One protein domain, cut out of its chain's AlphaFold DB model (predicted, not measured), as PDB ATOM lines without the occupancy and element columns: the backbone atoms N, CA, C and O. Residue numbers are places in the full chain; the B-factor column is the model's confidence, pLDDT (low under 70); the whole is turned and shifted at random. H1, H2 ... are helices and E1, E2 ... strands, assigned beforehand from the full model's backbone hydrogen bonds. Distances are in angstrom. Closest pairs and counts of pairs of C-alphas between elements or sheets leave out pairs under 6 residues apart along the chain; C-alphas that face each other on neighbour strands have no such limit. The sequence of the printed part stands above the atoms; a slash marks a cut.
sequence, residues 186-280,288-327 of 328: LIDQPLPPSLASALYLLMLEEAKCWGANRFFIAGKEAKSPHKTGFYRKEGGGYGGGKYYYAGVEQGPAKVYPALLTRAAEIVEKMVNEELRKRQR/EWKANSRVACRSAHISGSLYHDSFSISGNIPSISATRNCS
ATOM      1  N   LEU A 186     218.556 285.771 266.519       86.19
ATOM      2  CA  LEU A 186     217.226 285.257 266.242       86.19
ATOM      3  C   LEU A 186     217.177 284.805 264.779       86.19
ATOM      4  O   LEU A 186     217.453 285.585 263.871       86.19
ATOM      5  N   ILE A 187     216.843 283.535 264.559       84.12
ATOM      6  CA  ILE A 187     216.632 282.981 263.221       84.12
ATOM      7  C   ILE A 187     215.139 282.713 263.072       84.12
ATOM      8  O   ILE A 187     214.624 281.719 263.589       84.12
ATOM      9  N   ASP A 188     214.450 283.607 262.370       83.06
ATOM     10  CA  ASP A 188     213.023 283.470 262.101       83.06
ATOM     11  C   ASP A 188     212.761 282.355 261.080       83.06
ATOM     12  O   ASP A 188     213.415 282.265 260.043       83.06
ATOM     13  N   GLN A 189     211.787 281.494 261.392       82.81
ATOM     14  CA  GLN A 189     211.274 280.429 260.514       82.81
ATOM     15  C   GLN A 189     212.362 279.612 259.767       82.81
ATOM     16  O   GLN A 189     212.330 279.514 258.539       82.81
ATOM     17  N   PRO A 190     213.296 278.937 260.470       86.12
ATOM     18  CA  PRO A 190     214.435 278.248 259.848       86.12
ATOM     19  C   PRO A 190     214.068 277.025 258.988       86.12
ATOM     20  O   PRO A 190     214.950 276.387 258.421       86.12
ATOM     21  N   LEU A 191     212.792 276.636 258.918       88.31
ATOM     22  CA  LEU A 191     212.321 275.474 258.166       88.31
ATOM     23  C   LEU A 191     211.216 275.892 257.185       88.31
ATOM     24  O   LEU A 191     210.296 276.601 257.597       88.31
ATOM     25  N   PRO A 192     211.226 275.393 255.932       91.31
ATOM     26  CA  PRO A 192     210.116 275.586 255.003       91.31
ATOM     27  C   PRO A 192     208.777 275.150 255.625       91.31
ATOM     28  O   PRO A 192     208.741 274.085 256.254       91.31
ATOM     29  N   PRO A 193     207.663 275.884 255.421       89.38
ATOM     30  CA  PRO A 193     206.384 275.588 256.078       89.38
ATOM     31  C   PRO A 193     205.884 274.149 255.875       89.38
ATOM     32  O   PRO A 193     205.388 273.523 256.811       89.38
ATOM     33  N   SER A 194     206.083 273.585 254.681       92.06
ATOM     34  CA  SER A 194     205.742 272.191 254.365       92.06
ATOM     35  C   SER A 194     206.545 271.184 255.199       92.06
ATOM     36  O   SER A 194     205.967 270.263 255.777       92.06
ATOM     37  N   LEU A 195     207.862 271.382 255.322       90.50
ATOM     38  CA  LEU A 195     208.735 270.542 256.145       90.50
ATOM     39  C   LEU A 195     208.418 270.701 257.636       90.50
ATOM     40  O   LEU A 195     208.377 269.706 258.354       90.50
ATOM     41  N   ALA A 196     208.162 271.927 258.099       88.06
ATOM     42  CA  ALA A 196     207.814 272.206 259.487       88.06
ATOM     43  C   ALA A 196     206.499 271.523 259.901       88.06
ATOM     44  O   ALA A 196     206.411 270.962 260.994       88.06
ATOM     45  N   SER A 197     205.476 271.539 259.044       89.56
ATOM     46  CA  SER A 197     204.197 270.865 259.307       89.56
ATOM     47  C   SER A 197     204.306 269.340 259.218       89.56
ATOM     48  O   SER A 197     203.816 268.655 260.112       89.56
ATOM     49  N   ALA A 198     205.017 268.797 258.225       90.56
ATOM     50  CA  ALA A 198     205.259 267.354 258.129       90.56
ATOM     51  C   ALA A 198     206.065 266.819 259.329       90.56
ATOM     52  O   ALA A 198     205.719 265.786 259.901       90.56
ATOM     53  N   LEU A 199     207.108 267.546 259.752       90.00
ATOM     54  CA  LEU A 199     207.885 267.208 260.943       90.00
ATOM     55  C   LEU A 199     207.011 267.248 262.201       90.00
ATOM     56  O   LEU A 199     207.081 266.326 263.002       90.00
ATOM     57  N   TYR A 200     206.171 268.272 262.367       87.38
ATOM     58  CA  TYR A 200     205.278 268.391 263.522       87.38
ATOM     59  C   TYR A 200     204.314 267.204 263.655       87.38
ATOM     60  O   TYR A 200     204.232 266.617 264.731       87.38
ATOM     61  N   LEU A 201     203.657 266.789 262.567       89.38
ATOM     62  CA  LEU A 201     202.769 265.620 262.578       89.38
ATOM     63  C   LEU A 201     203.520 264.332 262.959       89.38
ATOM     64  O   LEU A 201     203.034 263.555 263.781       89.38
ATOM     65  N   LEU A 202     204.738 264.146 262.437       89.56
ATOM     66  CA  LEU A 202     205.603 263.023 262.809       89.56
ATOM     67  C   LEU A 202     206.009 263.076 264.293       89.56
ATOM     68  O   LEU A 202     205.978 262.053 264.978       89.56
ATOM     69  N   MET A 203     206.361 264.255 264.818       87.06
ATOM     70  CA  MET A 203     206.726 264.402 266.230       87.06
ATOM     71  C   MET A 203     205.523 264.216 267.167       87.06
ATOM     72  O   MET A 203     205.702 263.668 268.252       87.06
ATOM     73  N   LEU A 204     204.306 264.603 266.764       88.56
ATOM     74  CA  LEU A 204     203.071 264.341 267.517       88.56
ATOM     75  C   LEU A 204     202.784 262.841 267.660       88.56
ATOM     76  O   LEU A 204     202.347 262.395 268.722       88.56
ATOM     77  N   GLU A 205     203.026 262.062 266.606       89.19
ATOM     78  CA  GLU A 205     202.902 260.609 266.653       89.19
ATOM     79  C   GLU A 205     203.945 259.989 267.588       89.19
ATOM     80  O   GLU A 205     203.591 259.257 268.514       89.19
ATOM     81  N   GLU A 206     205.212 260.356 267.418       87.12
ATOM     82  CA  GLU A 206     206.306 259.947 268.303       87.12
ATOM     83  C   GLU A 206     206.052 260.321 269.778       87.12
ATOM     84  O   GLU A 206     206.360 259.537 270.683       87.12
ATOM     85  N   ALA A 207     205.413 261.469 270.038       87.00
ATOM     86  CA  ALA A 207     205.085 261.955 271.377       87.00
ATOM     87  C   ALA A 207     204.058 261.101 272.138       87.00
ATOM     88  O   ALA A 207     203.952 261.217 273.367       87.00
ATOM     89  N   LYS A 208     203.337 260.198 271.457       86.38
ATOM     90  CA  LYS A 208     202.512 259.165 272.110       86.38
ATOM     91  C   LYS A 208     203.379 258.274 273.014       86.38
ATOM     92  O   LYS A 208     202.966 257.951 274.127       86.38
ATOM     93  N   CYS A 209     204.605 257.971 272.580       83.62
ATOM     94  CA  CYS A 209     205.559 257.086 273.254       83.62
ATOM     95  C   CYS A 209     206.542 257.803 274.202       83.62
ATOM     96  O   CYS A 209     207.447 257.160 274.734       83.62
ATOM     97  N   TRP A 210     206.418 259.118 274.417       87.25
ATOM     98  CA  TRP A 210     207.331 259.856 275.299       87.25
ATOM     99  C   TRP A 210     206.980 259.700 276.783       87.25
ATOM    100  O   TRP A 210     205.819 259.824 277.193       87.25
ATOM    101  N   GLY A 211     208.017 259.495 277.597       81.56
ATOM    102  CA  GLY A 211     207.938 259.533 279.054       81.56
ATOM    103  C   GLY A 211     207.994 260.962 279.596       81.56
ATOM    104  O   GLY A 211     208.470 261.876 278.929       81.56
ATOM    105  N   ALA A 212     207.521 261.159 280.825       83.12
ATOM    106  CA  ALA A 212     207.768 262.389 281.575       83.12
ATOM    107  C   ALA A 212     209.064 262.233 282.379       83.12
ATOM    108  O   ALA A 212     209.197 261.260 283.128       83.12
ATOM    109  N   ASN A 213     210.001 263.173 282.242       78.44
ATOM    110  CA  ASN A 213     211.257 263.118 282.988       78.44
ATOM    111  C   ASN A 213     211.024 263.310 284.499       78.44
ATOM    112  O   ASN A 213     210.170 264.105 284.902       78.44
ATOM    113  N   ARG A 214     211.807 262.614 285.328       81.69
ATOM    114  CA  ARG A 214     211.842 262.783 286.790       81.69
ATOM    115  C   ARG A 214     213.197 263.343 287.207       81.69
ATOM    116  O   ARG A 214     214.207 263.065 286.565       81.69
ATOM    117  N   PHE A 215     213.198 264.184 288.230       82.19
ATOM    118  CA  PHE A 215     214.366 264.924 288.694       82.19
ATOM    119  C   PHE A 215     214.202 265.297 290.169       82.19
ATOM    120  O   PHE A 215     213.086 265.333 290.677       82.19
ATOM    121  N   PHE A 216     215.295 265.612 290.862       80.44
ATOM    122  CA  PHE A 216     215.242 266.025 292.266       80.44
ATOM    123  C   PHE A 216     215.405 267.543 292.403       80.44
ATOM    124  O   PHE A 216     216.359 268.115 291.881       80.44
ATOM    125  N   ILE A 217     214.502 268.195 293.144       82.56
ATOM    126  CA  ILE A 217     214.650 269.586 293.601       82.56
ATOM    127  C   ILE A 217     214.644 269.581 295.129       82.56
ATOM    128  O   ILE A 217     213.713 269.069 295.745       82.56
ATOM    129  N   ALA A 218     215.686 270.155 295.741       84.56
ATOM    130  CA  ALA A 218     215.824 270.269 297.199       84.56
ATOM    131  C   ALA A 218     215.570 268.941 297.957       84.56
ATOM    132  O   ALA A 218     214.873 268.907 298.969       84.56
ATOM    133  N   GLY A 219     216.095 267.830 297.426       82.19
ATOM    134  CA  GLY A 219     215.943 266.487 298.003       82.19
ATOM    135  C   GLY A 219     214.581 265.815 297.779       82.19
ATOM    136  O   GLY A 219     214.412 264.666 298.175       82.19
ATOM    137  N   LYS A 220     213.618 266.478 297.125       83.81
ATOM    138  CA  LYS A 220     212.313 265.900 296.770       83.81
ATOM    139  C   LYS A 220     212.296 265.482 295.304       83.81
ATOM    140  O   LYS A 220     212.725 266.249 294.442       83.81
ATOM    141  N   GLU A 221     211.784 264.285 295.019       86.31
ATOM    142  CA  GLU A 221     211.525 263.864 293.641       86.31
ATOM    143  C   GLU A 221     210.367 264.689 293.064       86.31
ATOM    144  O   GLU A 221     209.310 264.842 293.677       86.31
ATOM    145  N   ALA A 222     210.580 265.224 291.868       84.00
ATOM    146  CA  ALA A 222     209.621 265.980 291.092       84.00
ATOM    147  C   ALA A 222     209.525 265.389 289.679       84.00
ATOM    148  O   ALA A 222     210.480 264.838 289.124       84.00
ATOM    149  N   LYS A 223     208.338 265.503 289.087       84.56
ATOM    150  CA  LYS A 223     208.030 265.004 287.747       84.56
ATOM    151  C   LYS A 223     207.761 266.187 286.829       84.56
ATOM    152  O   LYS A 223     206.978 267.067 287.174       84.56
ATOM    153  N   SER A 224     208.374 266.184 285.650       80.25
ATOM    154  CA  SER A 224     208.091 267.174 284.613       80.25
ATOM    155  C   SER A 224     206.613 267.107 284.193       80.25
ATOM    156  O   SER A 224     206.120 266.004 283.933       80.25
ATOM    157  N   PRO A 225     205.907 268.247 284.053       80.00
ATOM    158  CA  PRO A 225     204.600 268.284 283.394       80.00
ATOM    159  C   PRO A 225     204.715 268.038 281.878       80.00
ATOM    160  O   PRO A 225     203.713 267.775 281.214       80.00
ATOM    161  N   HIS A 226     205.932 268.094 281.324       79.25
ATOM    162  CA  HIS A 226     206.214 267.830 279.917       79.25
ATOM    163  C   HIS A 226     206.626 266.374 279.688       79.25
ATOM    164  O   HIS A 226     207.416 265.800 280.446       79.25
ATOM    165  N   LYS A 227     206.153 265.806 278.577       82.44
ATOM    166  CA  LYS A 227     206.701 264.574 278.007       82.44
ATOM    167  C   LYS A 227     207.918 264.909 277.148       82.44
ATOM    168  O   LYS A 227     207.895 265.911 276.435       82.44
ATOM    169  N   THR A 228     208.953 264.077 277.185       82.19
ATOM    170  CA  THR A 228     210.229 264.335 276.502       82.19
ATOM    171  C   THR A 228     210.722 263.129 275.708       82.19
ATOM    172  O   THR A 228     210.718 262.007 276.219       82.19
ATOM    173  N   GLY A 229     211.192 263.370 274.483       81.75
ATOM    174  CA  GLY A 229     211.867 262.391 273.631       81.75
ATOM    175  C   GLY A 229     213.316 262.794 273.348       81.75
ATOM    176  O   GLY A 229     213.583 263.946 273.003       81.75
ATOM    177  N   PHE A 230     214.243 261.840 273.477       81.69
ATOM    178  CA  PHE A 230     215.672 262.032 273.210       81.69
ATOM    179  C   PHE A 230     216.073 261.398 271.878       81.69
ATOM    180  O   PHE A 230     215.833 260.210 271.643       81.69
ATOM    181  N   TYR A 231     216.724 262.192 271.032       83.38
ATOM    182  CA  TYR A 231     217.074 261.837 269.663       83.38
ATOM    183  C   TYR A 231     218.553 262.134 269.366       83.38
ATOM    184  O   TYR A 231     219.114 263.111 269.870       83.38
ATOM    185  N   ARG A 232     219.182 261.325 268.507       82.44
ATOM    186  CA  ARG A 232     220.570 261.483 268.039       82.44
ATOM    187  C   ARG A 232     220.685 261.350 266.521       82.44
ATOM    188  O   ARG A 232     219.984 260.541 265.910       82.44
ATOM    189  N   LYS A 233     221.613 262.103 265.925       78.75
ATOM    190  CA  LYS A 233     221.971 261.956 264.507       78.75
ATOM    191  C   LYS A 233     222.648 260.599 264.291       78.75
ATOM    192  O   LYS A 233     223.443 260.164 265.126       78.75
ATOM    193  N   GLU A 234     222.357 259.926 263.181       75.00
ATOM    194  CA  GLU A 234     223.105 258.728 262.792       75.00
ATOM    195  C   GLU A 234     224.578 259.097 262.539       75.00
ATOM    196  O   GLU A 234     224.869 260.141 261.958       75.00
ATOM    197  N   GLY A 235     225.514 258.316 263.090       69.44
ATOM    198  CA  GLY A 235     226.943 258.664 263.114       69.44
ATOM    199  C   GLY A 235     227.322 259.896 263.964       69.44
ATOM    200  O   GLY A 235     228.503 260.219 264.064       69.44
ATOM    201  N   GLY A 236     226.365 260.582 264.599       60.19
ATOM    202  CA  GLY A 236     226.617 261.740 265.463       60.19
ATOM    203  C   GLY A 236     227.119 261.358 266.861       60.19
ATOM    204  O   GLY A 236     226.653 260.385 267.460       60.19
ATOM    205  N   GLY A 237     228.053 262.146 267.410       53.75
ATOM    206  CA  GLY A 237     228.535 261.993 268.793       53.75
ATOM    207  C   GLY A 237     227.375 262.104 269.795       53.75
ATOM    208  O   GLY A 237     226.532 262.976 269.662       53.75
ATOM    209  N   TYR A 238     227.221 261.237 270.791       49.16
ATOM    210  CA  TYR A 238     228.249 260.811 271.745       49.16
ATOM    211  C   TYR A 238     228.910 259.442 271.495       49.16
ATOM    212  O   TYR A 238     229.567 258.929 272.392       49.16
ATOM    213  N   GLY A 239     228.768 258.821 270.316       50.69
ATOM    214  CA  GLY A 239     229.569 257.629 269.968       50.69
ATOM    215  C   GLY A 239     229.369 256.431 270.911       50.69
ATOM    216  O   GLY A 239     230.332 255.786 271.305       50.69
ATOM    217  N   GLY A 240     228.124 256.177 271.328       55.12
ATOM    218  CA  GLY A 240     227.796 255.157 272.336       55.12
ATOM    219  C   GLY A 240     227.944 255.623 273.790       55.12
ATOM    220  O   GLY A 240     227.584 254.884 274.702       55.12
ATOM    221  N   GLY A 241     228.418 256.851 274.019       59.31
ATOM    222  CA  GLY A 241     228.489 257.468 275.339       59.31
ATOM    223  C   GLY A 241     227.119 257.638 276.003       59.31
ATOM    224  O   GLY A 241     226.122 257.967 275.357       59.31
ATOM    225  N   LYS A 242     227.101 257.427 277.320       67.19
ATOM    226  CA  LYS A 242     225.932 257.565 278.194       67.19
ATOM    227  C   LYS A 242     225.513 259.036 278.288       67.19
ATOM    228  O   LYS A 242     226.328 259.889 278.637       67.19
ATOM    229  N   TYR A 243     224.250 259.337 277.990       69.62
ATOM    230  CA  TYR A 243     223.699 260.685 278.127       69.62
ATOM    231  C   TYR A 243     223.040 260.829 279.500       69.62
ATOM    232  O   TYR A 243     222.131 260.073 279.828       69.62
ATOM    233  N   TYR A 244     223.481 261.796 280.303       74.75
ATOM    234  CA  TYR A 244     222.893 262.081 281.612       74.75
ATOM    235  C   TYR A 244     222.060 263.359 281.542       74.75
ATOM    236  O   TYR A 244     222.544 264.399 281.097       74.75
ATOM    237  N   TYR A 245     220.821 263.299 282.026       72.69
ATOM    238  CA  TYR A 245     219.946 264.463 282.146       72.69
ATOM    239  C   TYR A 245     219.267 264.460 283.513       72.69
ATOM    240  O   TYR A 245     218.749 263.436 283.955       72.69
ATOM    241  N   ALA A 246     219.320 265.604 284.201       72.44
ATOM    242  CA  ALA A 246     218.867 265.779 285.584       72.44
ATOM    243  C   ALA A 246     219.437 264.749 286.591       72.44
ATOM    244  O   ALA A 246     218.749 264.322 287.515       72.44
ATOM    245  N   GLY A 247     220.700 264.341 286.403       70.94
ATOM    246  CA  GLY A 247     221.389 263.358 287.251       70.94
ATOM    247  C   GLY A 247     221.060 261.891 286.944       70.94
ATOM    248  O   GLY A 247     221.683 261.003 287.518       70.94
ATOM    249  N   VAL A 248     220.133 261.621 286.021       70.94
ATOM    250  CA  VAL A 248     219.721 260.267 285.630       70.94
ATOM    251  C   VAL A 248     220.331 259.906 284.278       70.94
ATOM    252  O   VAL A 248     220.299 260.708 283.340       70.94
ATOM    253  N   GLU A 249     220.879 258.692 284.172       75.12
ATOM    254  CA  GLU A 249     221.293 258.121 282.890       75.12
ATOM    255  C   GLU A 249     220.059 257.892 282.017       75.12
ATOM    256  O   GLU A 249     219.155 257.133 282.368       75.12
ATOM    257  N   GLN A 250     220.009 258.570 280.879       72.94
ATOM    258  CA  GLN A 250     218.963 258.381 279.891       72.94
ATOM    259  C   GLN A 250     219.299 257.157 279.038       72.94
ATOM    260  O   GLN A 250     220.459 256.908 278.703       72.94
ATOM    261  N   GLY A 251     218.263 256.403 278.663       68.88
ATOM    262  CA  GLY A 251     218.400 255.261 277.761       68.88
ATOM    263  C   GLY A 251     218.941 255.651 276.375       68.88
ATOM    264  O   GLY A 251     219.076 256.837 276.059       68.88
ATOM    265  N   PRO A 252     219.236 254.663 275.510       73.25
ATOM    266  CA  PRO A 252     219.795 254.919 274.186       73.25
ATOM    267  C   PRO A 252     218.889 255.858 273.379       73.25
ATOM    268  O   PRO A 252     217.740 255.532 273.081       73.25
ATOM    269  N   ALA A 253     219.419 257.028 273.011       77.19
ATOM    270  CA  ALA A 253     218.676 258.018 272.238       77.19
ATOM    271  C   ALA A 253     218.244 257.442 270.879       77.19
ATOM    272  O   ALA A 253     219.038 256.796 270.175       77.19
ATOM    273  N   LYS A 254     216.987 257.711 270.500       83.31
ATOM    274  CA  LYS A 254     216.405 257.282 269.224       83.31
ATOM    275  C   LYS A 254     217.192 257.889 268.062       83.31
ATOM    276  O   LYS A 254     217.615 259.040 268.131       83.31
ATOM    277  N   VAL A 255     217.379 257.142 266.977       85.56
ATOM    278  CA  VAL A 255     217.957 257.707 265.745       85.56
ATOM    279  C   VAL A 255     216.985 258.744 265.165       85.56
ATOM    280  O   VAL A 255     215.771 258.603 265.318       85.56
ATOM    281  N   TYR A 256     217.500 259.810 264.547       84.19
ATOM    282  CA  TYR A 256     216.674 260.822 263.886       84.19
ATOM    283  C   TYR A 256     215.758 260.198 262.816       84.19
ATOM    284  O   TYR A 256     216.255 259.572 261.879       84.19
ATOM    285  N   PRO A 257     214.434 260.434 262.882       88.12
ATOM    286  CA  PRO A 257     213.552 260.235 261.738       88.12
ATOM    287  C   PRO A 257     214.013 261.089 260.549       88.12
ATOM    288  O   PRO A 257     214.512 262.198 260.743       88.12
ATOM    289  N   ALA A 258     213.792 260.632 259.314       90.00
ATOM    290  CA  ALA A 258     214.314 261.297 258.111       90.00
ATOM    291  C   ALA A 258     213.944 262.795 257.998       90.00
ATOM    292  O   ALA A 258     214.765 263.610 257.573       90.00
ATOM    293  N   LEU A 259     212.735 263.184 258.431       89.94
ATOM    294  CA  LEU A 259     212.316 264.593 258.480       89.94
ATOM    295  C   LEU A 259     213.109 265.409 259.512       89.94
ATOM    296  O   LEU A 259     213.440 266.566 259.250       89.94
ATOM    297  N   LEU A 260     213.451 264.813 260.660       87.56
ATOM    298  CA  LEU A 260     214.267 265.450 261.694       87.56
ATOM    299  C   LEU A 260     215.724 265.596 261.236       87.56
ATOM    300  O   LEU A 260     216.338 266.620 261.526       87.56
ATOM    301  N   THR A 261     216.253 264.632 260.473       89.06
ATOM    302  CA  THR A 261     217.576 264.728 259.830       89.06
ATOM    303  C   THR A 261     217.629 265.886 258.836       89.06
ATOM    304  O   THR A 261     218.490 266.751 258.977       89.06
ATOM    305  N   ARG A 262     216.664 265.993 257.910       90.19
ATOM    306  CA  ARG A 262     216.608 267.126 256.963       90.19
ATOM    307  C   ARG A 262     216.435 268.474 257.660       90.19
ATOM    308  O   ARG A 262     217.095 269.446 257.309       90.19
ATOM    309  N   ALA A 263     215.580 268.540 258.681       90.25
ATOM    310  CA  ALA A 263     215.445 269.742 259.498       90.25
ATOM    311  C   ALA A 263     216.737 270.072 260.270       90.25
ATOM    312  O   ALA A 263     217.023 271.241 260.523       90.25
ATOM    313  N   ALA A 264     217.538 269.066 260.633       87.56
ATOM    314  CA  ALA A 264     218.840 269.277 261.244       87.56
ATOM    315  C   ALA A 264     219.869 269.837 260.264       87.56
ATOM    316  O   ALA A 264     220.561 270.774 260.635       87.56
ATOM    317  N   GLU A 265     219.927 269.338 259.032       89.44
ATOM    318  CA  GLU A 265     220.837 269.828 257.987       89.44
ATOM    319  C   GLU A 265     220.583 271.303 257.637       89.44
ATOM    320  O   GLU A 265     221.526 272.088 257.534       89.44
ATOM    321  N   ILE A 266     219.311 271.709 257.523       90.56
ATOM    322  CA  ILE A 266     218.942 273.108 257.252       90.56
ATOM    323  C   ILE A 266     219.377 274.016 258.413       90.56
ATOM    324  O   ILE A 266     220.057 275.017 258.189       90.56
ATOM    325  N   VAL A 267     219.054 273.641 259.658       89.38
ATOM    326  CA  VAL A 267     219.442 274.420 260.847       89.38
ATOM    327  C   VAL A 267     220.964 274.449 261.030       89.38
ATOM    328  O   VAL A 267     221.512 275.508 261.311       89.38
ATOM    329  N   GLU A 268     221.669 273.330 260.826       87.88
ATOM    330  CA  GLU A 268     223.141 273.275 260.843       87.88
ATOM    331  C   GLU A 268     223.749 274.256 259.839       87.88
ATOM    332  O   GLU A 268     224.674 274.990 260.191       87.88
ATOM    333  N   LYS A 269     223.220 274.320 258.612       90.62
ATOM    334  CA  LYS A 269     223.697 275.260 257.596       90.62
ATOM    335  C   LYS A 269     223.497 276.717 258.030       90.62
ATOM    336  O   LYS A 269     224.470 277.468 258.047       90.62
ATOM    337  N   MET A 270     222.277 277.090 258.427       89.88
ATOM    338  CA  MET A 270     221.942 278.466 258.827       89.88
ATOM    339  C   MET A 270     222.742 278.924 260.053       89.88
ATOM    340  O   MET A 270     223.313 280.010 260.060       89.88
ATOM    341  N   VAL A 271     222.862 278.072 261.075       87.62
ATOM    342  CA  VAL A 271     223.646 278.376 262.282       87.62
ATOM    343  C   VAL A 271     225.117 278.593 261.938       87.62
ATOM    344  O   VAL A 271     225.718 279.550 262.416       87.62
ATOM    345  N   ASN A 272     225.709 277.751 261.087       89.19
ATOM    346  CA  ASN A 272     227.096 277.947 260.663       89.19
ATOM    347  C   ASN A 272     227.280 279.187 259.772       89.19
ATOM    348  O   ASN A 272     228.367 279.758 259.766       89.19
ATOM    349  N   GLU A 273     226.248 279.625 259.047       90.56
ATOM    350  CA  GLU A 273     226.249 280.900 258.323       90.56
ATOM    351  C   GLU A 273     226.262 282.100 259.281       90.56
ATOM    352  O   GLU A 273     227.117 282.970 259.122       90.56
ATOM    353  N   GLU A 274     225.439 282.117 260.334       87.38
ATOM    354  CA  GLU A 274     225.478 283.181 261.354       87.38
ATOM    355  C   GLU A 274     226.771 283.154 262.195       87.38
ATOM    356  O   GLU A 274     227.410 284.187 262.408       87.38
ATOM    357  N   LEU A 275     227.242 281.966 262.594       85.25
ATOM    358  CA  LEU A 275     228.510 281.786 263.318       85.25
ATOM    359  C   LEU A 275     229.761 282.150 262.497       85.25
ATOM    360  O   LEU A 275     230.856 282.200 263.067       85.25
ATOM    361  N   ARG A 276     229.628 282.349 261.179       87.50
ATOM    362  CA  ARG A 276     230.684 282.875 260.298       87.50
ATOM    363  C   ARG A 276     230.660 284.402 260.177       87.50
ATOM    364  O   ARG A 276     231.694 284.975 259.857       87.50
ATOM    365  N   LYS A 277     229.524 285.062 260.439       87.25
ATOM    366  CA  LYS A 277     229.402 286.535 260.394       87.25
ATOM    367  C   LYS A 277     229.917 287.212 261.664       87.25
ATOM    368  O   LYS A 277     230.415 288.331 261.599       87.25
ATOM    369  N   ARG A 278     229.767 286.557 262.821       80.88
ATOM    370  CA  ARG A 278     230.135 287.119 264.129       80.88
ATOM    371  C   ARG A 278     231.582 286.812 264.520       80.88
ATOM    372  O   ARG A 278     232.097 285.732 264.233       80.88
ATOM    373  N   GLN A 279     232.197 287.713 265.283       80.00
ATOM    374  CA  GLN A 279     233.421 287.398 266.016       80.00
ATOM    375  C   GLN A 279     233.099 286.392 267.131       80.00
ATOM    376  O   GLN A 279     232.178 286.607 267.918       80.00
ATOM    377  N   ARG A 280     233.840 285.281 267.192       79.94
ATOM    378  CA  ARG A 280     233.716 284.289 268.272       79.94
ATOM    379  C   ARG A 280     234.533 284.720 269.485       79.94
ATOM    380  O   ARG A 280     235.614 285.292 269.333       79.94
ATOM    381  N   GLU A 288     233.036 274.072 262.946       82.19
ATOM    382  CA  GLU A 288     231.619 274.046 262.577       82.19
ATOM    383  C   GLU A 288     230.772 273.438 263.701       82.19
ATOM    384  O   GLU A 288     231.158 272.454 264.345       82.19
ATOM    385  N   TRP A 289     229.599 274.024 263.923       84.19
ATOM    386  CA  TRP A 289     228.581 273.507 264.826       84.19
ATOM    387  C   TRP A 289     227.804 272.368 264.156       84.19
ATOM    388  O   TRP A 289     227.494 272.437 262.965       84.19
ATOM    389  N   LYS A 290     227.472 271.318 264.917       81.00
ATOM    390  CA  LYS A 290     226.725 270.145 264.433       81.00
ATOM    391  C   LYS A 290     225.619 269.765 265.416       81.00
ATOM    392  O   LYS A 290     225.845 269.712 266.627       81.00
ATOM    393  N   ALA A 291     224.431 269.459 264.898       74.75
ATOM    394  CA  ALA A 291     223.245 269.113 265.675       74.75
ATOM    395  C   ALA A 291     223.278 267.630 266.077       74.75
ATOM    396  O   ALA A 291     222.509 266.805 265.579       74.75
ATOM    397  N   ASN A 292     224.197 267.295 266.979       71.56
ATOM    398  CA  ASN A 292     224.501 265.921 267.378       71.56
ATOM    399  C   ASN A 292     223.377 265.255 268.198       71.56
ATOM    400  O   ASN A 292     223.057 264.085 267.975       71.56
ATOM    401  N   SER A 293     222.765 266.011 269.117       63.31
ATOM    402  CA  SER A 293     221.707 265.545 270.022       63.31
ATOM    403  C   SER A 293     220.516 266.504 270.038       63.31
ATOM    404  O   SER A 293     220.684 267.718 269.893       63.31
ATOM    405  N   ARG A 294     219.307 265.961 270.210       69.50
ATOM    406  CA  ARG A 294     218.051 266.720 270.288       69.50
ATOM    407  C   ARG A 294     217.164 266.219 271.413       69.50
ATOM    408  O   ARG A 294     216.980 265.014 271.581       69.50
ATOM    409  N   VAL A 295     216.552 267.167 272.111       61.22
ATOM    410  CA  VAL A 295     215.459 266.930 273.052       61.22
ATOM    411  C   VAL A 295     214.206 267.579 272.479       61.22
ATOM    412  O   VAL A 295     214.197 268.782 272.210       61.22
ATOM    413  N   ALA A 296     213.160 266.784 272.279       68.69
ATOM    414  CA  ALA A 296     211.830 267.283 271.952       68.69
ATOM    415  C   ALA A 296     210.960 267.228 273.213       68.69
ATOM    416  O   ALA A 296     210.907 266.192 273.878       68.69
ATOM    417  N   CYS A 297     210.296 268.336 273.541       62.47
ATOM    418  CA  CYS A 297     209.444 268.468 274.719       62.47
ATOM    419  C   CYS A 297     208.018 268.826 274.295       62.47
ATOM    420  O   CYS A 297     207.835 269.832 273.614       62.47
ATOM    421  N   ARG A 298     207.027 268.053 274.757       73.25
ATOM    422  CA  ARG A 298     205.595 268.331 274.575       73.25
ATOM    423  C   ARG A 298     204.936 268.651 275.906       73.25
ATOM    424  O   ARG A 298     204.973 267.835 276.833       73.25
ATOM    425  N   SER A 299     204.291 269.811 275.988       60.97
ATOM    426  CA  SER A 299     203.423 270.163 277.112       60.97
ATOM    427  C   SER A 299     201.999 269.641 276.913       60.97
ATOM    428  O   SER A 299     201.477 269.625 275.800       60.97
ATOM    429  N   ALA A 300     201.357 269.235 278.006       51.66
ATOM    430  CA  ALA A 300     199.936 268.913 278.042       51.66
ATOM    431  C   ALA A 300     199.327 269.519 279.311       51.66
ATOM    432  O   ALA A 300     199.185 268.837 280.325       51.66
ATOM    433  N   HIS A 301     199.014 270.815 279.271       43.16
ATOM    434  CA  HIS A 301     198.198 271.484 280.284       43.16
ATOM    435  C   HIS A 301     197.029 272.193 279.607       43.16
ATOM    436  O   HIS A 301     197.208 272.938 278.649       43.16
ATOM    437  N   ILE A 302     195.829 271.903 280.106       42.16
ATOM    438  CA  ILE A 302     194.557 272.418 279.611       42.16
ATOM    439  C   ILE A 302     194.122 273.531 280.566       42.16
ATOM    440  O   ILE A 302     193.567 273.252 281.623       42.16
ATOM    441  N   SER A 303     194.394 274.781 280.189       32.00
ATOM    442  CA  SER A 303     193.729 275.977 280.728       32.00
ATOM    443  C   SER A 303     194.064 277.194 279.853       32.00
ATOM    444  O   SER A 303     194.985 277.947 280.166       32.00
ATOM    445  N   GLY A 304     193.364 277.351 278.722       31.55
ATOM    446  CA  GLY A 304     193.382 278.578 277.903       31.55
ATOM    447  C   GLY A 304     194.759 279.104 277.461       31.55
ATOM    448  O   GLY A 304     194.925 280.312 277.337       31.55
ATOM    449  N   SER A 305     195.755 278.234 277.275       25.80
ATOM    450  CA  SER A 305     197.148 278.621 277.015       25.80
ATOM    451  C   SER A 305     197.763 277.777 275.900       25.80
ATOM    452  O   SER A 305     197.401 276.612 275.728       25.80
ATOM    453  N   LEU A 306     198.666 278.388 275.130       27.50
ATOM    454  CA  LEU A 306     199.173 277.875 273.858       27.50
ATOM    455  C   LEU A 306     199.829 276.492 273.984       27.50
ATOM    456  O   LEU A 306     200.555 276.190 274.936       27.50
ATOM    457  N   TYR A 307     199.673 275.682 272.935       31.70
ATOM    458  CA  TYR A 307     200.510 274.503 272.743       31.70
ATOM    459  C   TYR A 307     201.943 274.946 272.426       31.70
ATOM    460  O   TYR A 307     202.229 275.445 271.333       31.70
ATOM    461  N   HIS A 308     202.838 274.736 273.390       32.53
ATOM    462  CA  HIS A 308     204.277 274.915 273.233       32.53
ATOM    463  C   HIS A 308     204.957 273.555 273.057       32.53
ATOM    464  O   HIS A 308     205.080 272.789 274.020       32.53
ATOM    465  N   ASP A 309     205.440 273.300 271.840       36.03
ATOM    466  CA  ASP A 309     206.458 272.282 271.589       36.03
ATOM    467  C   ASP A 309     207.815 272.987 271.461       36.03
ATOM    468  O   ASP A 309     208.036 273.834 270.586       36.03
ATOM    469  N   SER A 310     208.728 272.638 272.366       40.22
ATOM    470  CA  SER A 310     210.076 273.205 272.427       40.22
ATOM    471  C   SER A 310     211.091 272.153 271.999       40.22
ATOM    472  O   SER A 310     211.167 271.067 272.580       40.22
ATOM    473  N   PHE A 311     211.902 272.493 271.001       40.78
ATOM    474  CA  PHE A 311     213.013 271.688 270.515       40.78
ATOM    475  C   PHE A 311     214.321 272.298 271.016       40.78
ATOM    476  O   PHE A 311     214.721 273.380 270.585       40.78
ATOM    477  N   SER A 312     215.010 271.595 271.911       38.12
ATOM    478  CA  SER A 312     216.359 271.975 272.330       38.12
ATOM    479  C   SER A 312     217.381 271.156 271.548       38.12
ATOM    480  O   SER A 312     217.327 269.922 271.536       38.12
ATOM    481  N   ILE A 313     218.302 271.842 270.872       40.06
ATOM    482  CA  ILE A 313     219.418 271.235 270.151       40.06
ATOM    483  C   ILE A 313     220.692 271.556 270.929       40.06
ATOM    484  O   ILE A 313     221.265 272.642 270.818       40.06
ATOM    485  N   SER A 314     221.149 270.586 271.716       36.50
ATOM    486  CA  SER A 314     222.432 270.651 272.401       36.50
ATOM    487  C   SER A 314     223.558 270.198 271.468       36.50
ATOM    488  O   SER A 314     223.667 269.021 271.107       36.50
ATOM    489  N   GLY A 315     224.413 271.149 271.098       34.72
ATOM    490  CA  GLY A 315     225.780 270.905 270.640       34.72
ATOM    491  C   GLY A 315     226.779 271.428 271.676       34.72
ATOM    492  O   GLY A 315     226.391 272.129 272.615       34.72
ATOM    493  N   ASN A 316     228.069 271.130 271.500       37.25
ATOM    494  CA  ASN A 316     229.100 271.901 272.197       37.25
ATOM    495  C   ASN A 316     228.980 273.363 271.739       37.25
ATOM    496  O   ASN A 316     228.964 273.601 270.534       37.25
ATOM    497  N   ILE A 317     228.863 274.277 272.714       40.75
ATOM    498  CA  ILE A 317     228.764 275.751 272.626       40.75
ATOM    499  C   ILE A 317     228.886 276.289 271.180       40.75
ATOM    500  O   ILE A 317     229.997 276.290 270.644       40.75
ATOM    501  N   PRO A 318     227.798 276.784 270.546       43.28
ATOM    502  CA  PRO A 318     226.538 277.248 271.146       43.28
ATOM    503  C   PRO A 318     225.466 276.183 271.456       43.28
ATOM    504  O   PRO A 318     225.335 275.154 270.788       43.28
ATOM    505  N   SER A 319     224.636 276.515 272.451       47.50
ATOM    506  CA  SER A 319     223.348 275.870 272.746       47.50
ATOM    507  C   SER A 319     222.229 276.555 271.956       47.50
ATOM    508  O   SER A 319     222.250 277.779 271.829       47.50
ATOM    509  N   ILE A 320     221.254 275.795 271.442       53.28
ATOM    510  CA  ILE A 320     220.154 276.335 270.630       53.28
ATOM    511  C   ILE A 320     218.805 275.852 271.158       53.28
ATOM    512  O   ILE A 320     218.533 274.653 271.203       53.28
ATOM    513  N   SER A 321     217.931 276.800 271.488       48.94
ATOM    514  CA  SER A 321     216.520 276.561 271.792       48.94
ATOM    515  C   SER A 321     215.645 277.073 270.652       48.94
ATOM    516  O   SER A 321     215.667 278.267 270.356       48.94
ATOM    517  N   ALA A 322     214.846 276.195 270.050       48.84
ATOM    518  CA  ALA A 322     213.800 276.559 269.104       48.84
ATOM    519  C   ALA A 322     212.426 276.275 269.724       48.84
ATOM    520  O   ALA A 322     212.187 275.194 270.266       48.84
ATOM    521  N   THR A 323     211.509 277.231 269.635       45.84
ATOM    522  CA  THR A 323     210.128 277.095 270.106       45.84
ATOM    523  C   THR A 323     209.175 277.153 268.919       45.84
ATOM    524  O   THR A 323     209.369 277.940 267.992       45.84
ATOM    525  N   ARG A 324     208.124 276.327 268.935       38.88
ATOM    526  CA  ARG A 324     206.968 276.508 268.053       38.88
ATOM    527  C   ARG A 324     205.727 276.693 268.909       38.88
ATOM    528  O   ARG A 324     205.333 275.796 269.651       38.88
ATOM    529  N   ASN A 325     205.107 277.855 268.757       36.00
ATOM    530  CA  ASN A 325     203.786 278.127 269.296       36.00
ATOM    531  C   ASN A 325     202.764 277.706 268.237       36.00
ATOM    532  O   ASN A 325     202.856 278.153 267.092       36.00
ATOM    533  N   CYS A 326     201.809 276.853 268.599       28.86
ATOM    534  CA  CYS A 326     200.624 276.645 267.772       28.86
ATOM    535  C   CYS A 326     199.519 277.567 268.287       28.86
ATOM    536  O   CYS A 326     198.875 277.260 269.292       28.86
ATOM    537  N   SER A 327     199.332 278.693 267.601       24.09
ATOM    538  CA  SER A 327     198.057 279.408 267.603       24.09
ATOM    539  C   SER A 327     197.171 278.738 266.553       24.09
ATOM    540  O   SER A 327     197.601 278.606 265.404       24.09
TER     541      SER A 327
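What this domain is: This is residues 186 to 280 and 288 to 327 of the 328 residues of an uncharacterized protein of Cryptococcus gattii VGII Ram5 (UniProt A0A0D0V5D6). One strongly twisted sheet of five antiparallel strands has two helices, H1 and H2, packed across one face, in two layers, helices over sheet. At one side of the sheet the hairpin of E1 and E2 turns away where E2 bends by 80 degrees, and a small separate hairpin of E3 and E4 lies near it. The printed part has 135 residues, in the order H1, E1, E2, E3, E4, H2, E5, E6, E7; the large sheet runs E1, E2, E5, E6, E7, and the class is mixed, helices and strands. The whole is compact, with a radius of gyration of the C-alphas of 15.7 A and spans of 45 by 37 by 29 A.

How they stand to each other: H1, residues 193 to 209, is on the sheet at a height of 9.5 A, over E5, residues 293 to 299, and only just over E2, residues 220 to 232, on which 3 of its C-alphas fall. It runs across the strands, at 76 degrees to E5 on the local plane. E1, residues 211 to 217, is an edge strand and forms a hairpin with E2, with N 215 and O 222 2.9 A apart. E2 bends at residue 225, and its residues 231 to 232 pair, parallel, with residues 254 to 255. E3, residues 243 to 245, and E4, residues 248 to 250, form a hairpin, with N 250 and O 243 2.8 A apart. H2, residues 258 to 277, is on the sheet at a height of 10.2 A and runs across the strands, at 86 degrees to E2 on the local plane. H1, with residues 195 to 199 alone, touches residues 259 to 263 of H2; the closest C-alphas are those of Leu 199 and Leu 259, 5.7 A apart, at a steep tilt of 57 degrees, opposite ways. E5 is the antiparallel neighbour of E2, with N 229 and O 296 2.9 A apart. E5, E6, residues 307 to 314, and E7, residues 319 to 326, form a meander, each strand the antiparallel neighbour of the one before; N 295 and O 312 are 2.9 A apart, and N 311 and O 322 2.8 A. Every O i to N i+4 pair is within hydrogen-bond range in H2, and 11 of 13 in H1.

Where its parts are: H1 begins at C-alpha 193 (206.384, 275.588, 256.078) and is 25.3 A long. E2 measures 30.2 A, H2 29.5 A and E7 23.3 A. E7 ends at C-alpha 326 (200.624, 276.645, 267.772).

The domain as a whole: The C-alphas farthest apart, of Lys 220 and Lys 277, are 45.2 A apart. Residues 281 to 287 are not printed; C-alphas 280 and 288 are 11.9 A apart across this cut. Of the links printed whole, none is long. The mean pLDDT of the printed part is 71.9; residues 235 to 243, 251, 293 to 297 and 299 to 327 are under 70.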